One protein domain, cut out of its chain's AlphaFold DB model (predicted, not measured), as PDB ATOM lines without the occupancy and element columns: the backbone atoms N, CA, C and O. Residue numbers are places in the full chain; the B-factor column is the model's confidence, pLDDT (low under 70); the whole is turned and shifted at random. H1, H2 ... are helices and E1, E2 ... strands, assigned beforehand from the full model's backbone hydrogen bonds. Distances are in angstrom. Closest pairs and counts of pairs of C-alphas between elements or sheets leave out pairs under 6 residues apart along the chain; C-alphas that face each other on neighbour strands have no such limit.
ATOM      1  N   PRO A   2     146.487 105.562 129.083       62.75
ATOM      2  CA  PRO A   2     145.203 104.937 128.805       62.75
ATOM      3  C   PRO A   2     145.195 104.310 127.403       62.75
ATOM      4  O   PRO A   2     145.758 104.858 126.458       62.75
ATOM      5  N   LEU A   3     144.568 103.141 127.274       70.94
ATOM      6  CA  LEU A   3     144.456 102.383 126.026       70.94
ATOM      7  C   LEU A   3     142.998 102.389 125.553       70.94
ATOM      8  O   LEU A   3     142.059 102.449 126.349       70.94
ATOM      9  N   THR A   4     142.788 102.364 124.243       63.03
ATOM     10  CA  THR A   4     141.481 102.084 123.638       63.03
ATOM     11  C   THR A   4     141.130 100.602 123.808       63.03
ATOM     12  O   THR A   4     142.008  99.776 124.047       63.03
ATOM     13  N   ARG A   5     139.854 100.235 123.610       59.53
ATOM     14  CA  ARG A   5     139.403  98.826 123.603       59.53
ATOM     15  C   ARG A   5     140.197  97.946 122.624       59.53
ATOM     16  O   ARG A   5     140.295  96.743 122.822       59.53
ATOM     17  N   ASN A   6     140.773  98.558 121.591       67.88
ATOM     18  CA  ASN A   6     141.553  97.890 120.553       67.88
ATOM     19  C   ASN A   6     143.063  97.862 120.863       67.88
ATOM     20  O   ASN A   6     143.846  97.501 119.995       67.88
ATOM     21  N   GLY A   7     143.490  98.285 122.059       65.94
ATOM     22  CA  GLY A   7     144.899  98.292 122.464       65.94
ATOM     23  C   GLY A   7     145.729  99.458 121.916       65.94
ATOM     24  O   GLY A   7     146.907  99.568 122.239       65.94
ATOM     25  N   ASN A   8     145.140 100.373 121.137       70.75
ATOM     26  CA  ASN A   8     145.841 101.585 120.703       70.75
ATOM     27  C   ASN A   8     145.976 102.559 121.874       70.75
ATOM     28  O   ASN A   8     145.014 102.747 122.625       70.75
ATOM     29  N   ARG A   9     147.140 103.203 122.011       69.88
ATOM     30  CA  ARG A   9     147.365 104.255 123.012       69.88
ATOM     31  C   ARG A   9     146.383 105.398 122.775       69.88
ATOM     32  O   ARG A   9     146.235 105.863 121.649       69.88
ATOM     33  N   LYS A  10     145.701 105.835 123.832       69.69
ATOM     34  CA  LYS A  10     144.929 107.071 123.782       69.69
ATOM     35  C   LYS A  10     145.916 108.229 123.766       69.69
ATOM     36  O   LYS A  10     146.856 108.267 124.553       69.69
ATOM     37  N   GLU A  11     145.683 109.167 122.869       74.69
ATOM     38  CA  GLU A  11     146.559 110.316 122.639       74.69
ATOM     39  C   GLU A  11     146.215 111.488 123.573       74.69
ATOM     40  O   GLU A  11     146.358 112.650 123.210       74.69
ATOM     41  N   TYR A  12     145.716 111.164 124.765       77.81
ATOM     42  CA  TYR A  12     145.439 112.090 125.852       77.81
ATOM     43  C   TYR A  12     145.802 111.423 127.182       77.81
ATOM     44  O   TYR A  12     145.767 110.192 127.312       77.81
ATOM     45  N   ALA A  13     146.148 112.237 128.171       80.00
ATOM     46  CA  ALA A  13     146.450 111.809 129.528       80.00
ATOM     47  C   ALA A  13     145.543 112.555 130.508       80.00
ATOM     48  O   ALA A  13     145.093 113.660 130.221       80.00
ATOM     49  N   ILE A  14     145.264 111.924 131.646       82.94
ATOM     50  CA  ILE A  14     144.560 112.560 132.759       82.94
ATOM     51  C   ILE A  14     145.636 112.973 133.757       82.94
ATOM     52  O   ILE A  14     146.490 112.154 134.101       82.94
ATOM     53  N   LEU A  15     145.606 114.237 134.165       83.31
ATOM     54  CA  LEU A  15     146.537 114.829 135.114       83.31
ATOM     55  C   LEU A  15     145.746 115.297 136.334       83.31
ATOM     56  O   LEU A  15     144.663 115.856 136.179       83.31
ATOM     57  N   ASN A  16     146.305 115.074 137.519       85.94
ATOM     58  CA  ASN A  16     145.776 115.600 138.771       85.94
ATOM     59  C   ASN A  16     146.746 116.669 139.277       85.94
ATOM     60  O   ASN A  16     147.955 116.441 139.271       85.94
ATOM     61  N   PHE A  17     146.214 117.810 139.707       86.44
ATOM     62  CA  PHE A  17     146.984 118.909 140.287       86.44
ATOM     63  C   PHE A  17     146.735 118.984 141.794       86.44
ATOM     64  O   PHE A  17     145.651 118.636 142.258       86.44
ATOM     65  N   GLU A  18     147.740 119.422 142.551       88.25
ATOM     66  CA  GLU A  18     147.663 119.520 144.015       88.25
ATOM     67  C   GLU A  18     146.836 120.722 144.485       88.25
ATOM     68  O   GLU A  18     146.148 120.635 145.500       88.25
ATOM     69  N   SER A  19     146.870 121.832 143.741       89.38
ATOM     70  CA  SER A  19     146.102 123.041 144.040       89.38
ATOM     71  C   SER A  19     145.410 123.604 142.799       89.38
ATOM     72  O   SER A  19     145.835 123.384 141.660       89.38
ATOM     73  N   GLN A  20     144.330 124.349 143.033       84.69
ATOM     74  CA  GLN A  20     143.530 124.965 141.975       84.69
ATOM     75  C   GLN A  20     144.276 126.109 141.272       84.69
ATOM     76  O   GLN A  20     144.157 126.272 140.064       84.69
ATOM     77  N   GLU A  21     145.137 126.821 142.001       85.44
ATOM     78  CA  GLU A  21     145.994 127.886 141.463       85.44
ATOM     79  C   GLU A  21     146.974 127.357 140.400       85.44
ATOM     80  O   GLU A  21     147.180 127.985 139.362       85.44
ATOM     81  N   ILE A  22     147.548 126.166 140.622       84.75
ATOM     82  CA  ILE A  22     148.450 125.523 139.655       84.75
ATOM     83  C   ILE A  22     147.673 125.082 138.410       84.75
ATOM     84  O   ILE A  22     148.182 125.187 137.295       84.75
ATOM     85  N   LEU A  23     146.439 124.604 138.589       84.31
ATOM     86  CA  LEU A  23     145.573 124.213 137.482       84.31
ATOM     87  C   LEU A  23     145.247 125.417 136.590       84.31
ATOM     88  O   LEU A  23     145.414 125.324 135.378       84.31
ATOM     89  N   GLU A  24     144.852 126.550 137.170       83.44
ATOM     90  CA  GLU A  24     144.552 127.775 136.416       83.44
ATOM     91  C   GLU A  24     145.779 128.313 135.674       83.44
ATOM     92  O   GLU A  24     145.672 128.710 134.514       83.44
ATOM     93  N   ALA A  25     146.961 128.250 136.293       83.69
ATOM     94  CA  ALA A  25     148.214 128.640 135.650       83.69
ATOM     95  C   ALA A  25     148.608 127.715 134.481       83.69
ATOM     96  O   ALA A  25     149.227 128.168 133.515       83.69
ATOM     97  N   ALA A  26     148.270 126.425 134.565       81.50
ATOM     98  CA  ALA A  26     148.597 125.421 133.554       81.50
ATOM     99  C   ALA A  26     147.564 125.353 132.412       81.50
ATOM    100  O   ALA A  26     147.898 124.942 131.295       81.50
ATOM    101  N   LEU A  27     146.311 125.744 132.668       83.31
ATOM    102  CA  LEU A  27     145.242 125.752 131.672       83.31
ATOM    103  C   LEU A  27     145.587 126.671 130.496       83.31
ATOM    104  O   LEU A  27     145.988 127.820 130.653       83.31
ATOM    105  N   GLY A  28     145.425 126.153 129.277       73.19
ATOM    106  CA  GLY A  28     145.679 126.916 128.054       73.19
ATOM    107  C   GLY A  28     147.157 127.072 127.682       73.19
ATOM    108  O   GLY A  28     147.442 127.498 126.560       73.19
ATOM    109  N   GLN A  29     148.099 126.661 128.539       76.38
ATOM    110  CA  GLN A  29     149.510 126.613 128.163       76.38
ATOM    111  C   GLN A  29     149.771 125.463 127.180       76.38
ATOM    112  O   GLN A  29     149.345 124.320 127.372       76.38
ATOM    113  N   GLY A  30     150.460 125.790 126.084       79.75
ATOM    114  CA  GLY A  30     150.961 124.824 125.113       79.75
ATOM    115  C   GLY A  30     152.398 124.441 125.447       79.75
ATOM    116  O   GLY A  30     153.308 125.225 125.198       79.75
ATOM    117  N   TYR A  31     152.612 123.238 125.971       83.06
ATOM    118  CA  TYR A  31     153.945 122.693 126.213       83.06
ATOM    119  C   TYR A  31     154.464 122.032 124.942       83.06
ATOM    120  O   TYR A  31     153.882 121.062 124.450       83.06
ATOM    121  N   GLN A  32     155.556 122.551 124.396       85.50
ATOM    122  CA  GLN A  32     156.198 121.951 123.237       85.50
ATOM    123  C   GLN A  32     157.088 120.783 123.676       85.50
ATOM    124  O   GLN A  32     157.987 120.951 124.496       85.50
ATOM    125  N   VAL A  33     156.830 119.602 123.121       83.75
ATOM    126  CA  VAL A  33     157.637 118.394 123.303       83.75
ATOM    127  C   VAL A  33     158.000 117.874 121.916       83.75
ATOM    128  O   VAL A  33     157.141 117.387 121.176       83.75
ATOM    129  N   ASP A  34     159.271 118.012 121.550       85.12
ATOM    130  CA  ASP A  34     159.807 117.709 120.221       85.12
ATOM    131  C   ASP A  34     159.030 118.426 119.093       85.12
ATOM    132  O   ASP A  34     159.123 119.642 118.918       85.12
ATOM    133  N   GLN A  35     158.243 117.665 118.329       86.56
ATOM    134  CA  GLN A  35     157.411 118.132 117.215       86.56
ATOM    135  C   GLN A  35     155.942 118.350 117.606       86.56
ATOM    136  O   GLN A  35     155.126 118.729 116.767       86.56
ATOM    137  N   HIS A  36     155.580 118.079 118.859       80.75
ATOM    138  CA  HIS A  36     154.201 118.086 119.326       80.75
ATOM    139  C   HIS A  36     153.969 119.226 120.312       80.75
ATOM    140  O   HIS A  36     154.834 119.562 121.116       80.75
ATOM    141  N   VAL A  37     152.767 119.795 120.278       84.12
ATOM    142  CA  VAL A  37     152.316 120.778 121.265       84.12
ATOM    143  C   VAL A  37     151.240 120.127 122.118       84.12
ATOM    144  O   VAL A  37     150.172 119.762 121.623       84.12
ATOM    145  N   ILE A  38     151.534 119.960 123.401       85.19
ATOM    146  CA  ILE A  38     150.612 119.441 124.402       85.19
ATOM    147  C   ILE A  38     149.859 120.632 124.982       85.19
ATOM    148  O   ILE A  38     150.463 121.510 125.588       85.19
ATOM    149  N   LYS A  39     148.541 120.664 124.808       85.75
ATOM    150  CA  LYS A  39     147.676 121.655 125.454       85.75
ATOM    151  C   LYS A  39     146.975 121.010 126.636       85.75
ATOM    152  O   LYS A  39     146.392 119.935 126.486       85.75
ATOM    153  N   ILE A  40     147.027 121.671 127.788       87.25
ATOM    154  CA  ILE A  40     146.247 121.270 128.958       87.25
ATOM    155  C   ILE A  40     144.884 121.944 128.860       87.25
ATOM    156  O   ILE A  40     144.783 123.158 128.671       87.25
ATOM    157  N   VAL A  41     143.839 121.128 128.937       85.25
ATOM    158  CA  VAL A  41     142.450 121.554 128.792       85.25
ATOM    159  C   VAL A  41     141.645 120.955 129.936       85.25
ATOM    160  O   VAL A  41     141.966 119.873 130.430       85.25
ATOM    161  N   GLU A  42     140.607 121.665 130.362       85.75
ATOM    162  CA  GLU A  42     139.716 121.228 131.430       85.75
ATOM    163  C   GLU A  42     138.999 119.920 131.069       85.75
ATOM    164  O   GLU A  42     138.652 119.681 129.908       85.75
ATOM    165  N   ALA A  43     138.750 119.070 132.066       81.75
ATOM    166  CA  ALA A  43     138.194 117.732 131.863       81.75
ATOM    167  C   ALA A  43     136.801 117.732 131.204       81.75
ATOM    168  O   ALA A  43     136.449 116.778 130.508       81.75
ATOM    169  N   GLU A  44     136.019 118.794 131.399       84.38
ATOM    170  CA  GLU A  44     134.663 118.925 130.853       84.38
ATOM    171  C   GLU A  44     134.638 119.405 129.396       84.38
ATOM    172  O   GLU A  44     133.619 119.290 128.703       84.38
ATOM    173  N   THR A  45     135.763 119.922 128.897       84.12
ATOM    174  CA  THR A  45     135.828 120.472 127.546       84.12
ATOM    175  C   THR A  45     135.680 119.372 126.500       84.12
ATOM    176  O   THR A  45     136.371 118.350 126.482       84.12
ATOM    177  N   LYS A  46     134.737 119.579 125.582       85.12
ATOM    178  CA  LYS A  46     134.492 118.628 124.502       85.12
ATOM    179  C   LYS A  46     135.508 118.858 123.394       85.12
ATOM    180  O   LYS A  46     135.481 119.880 122.722       85.12
TER     181      LYS A  46
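What this domain is: This is residues 2 to 46 of the 173 residues of an uncharacterized protein of Diversispora epigaea (UniProt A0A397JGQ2). A loose chain with little regular structure: a long unnamed stretch, residues 2 to 19, whose residues 4 to 9 stick out, leads to the short helix H1, then the strand hairpin E1 and E2, then an unnamed tail. The printed part has 45 residues, with 15 in named elements of mixed class, in the order H1, E1, E2; the sheet, order E1 - E2, is antiparallel. The radius of gyration of the C-alphas is 12.5 A; the spans, 37 by 24 by 20 A, are only just elongated.

How they stand to each other: In H1, residues 20 to 26, every O i to N i+4 pair is within hydrogen-bond range. A tight link joins it to E1, residues 30 to 33. E1 and E2, residues 36 to 39, form a hairpin at 149 degrees; N 31 and O 38 are 2.8 A apart, within hydrogen-bond range. H1 and E2 are apart.

Where its parts are: H1 measures 9.8 A from C-alpha 20 at (143.530, 124.965, 141.975), E1 9.4 A, and E2 9.6 A to C-alpha 39 at (147.676, 121.655, 125.454).

The domain as a whole: The C-alphas of Asn 6 and Glu 21, the farthest apart, are 36.8 A apart. The printed part has no cut and no long link between named elements. Residues 2, 4 to 7 and 9 to 10 have pLDDT under 70.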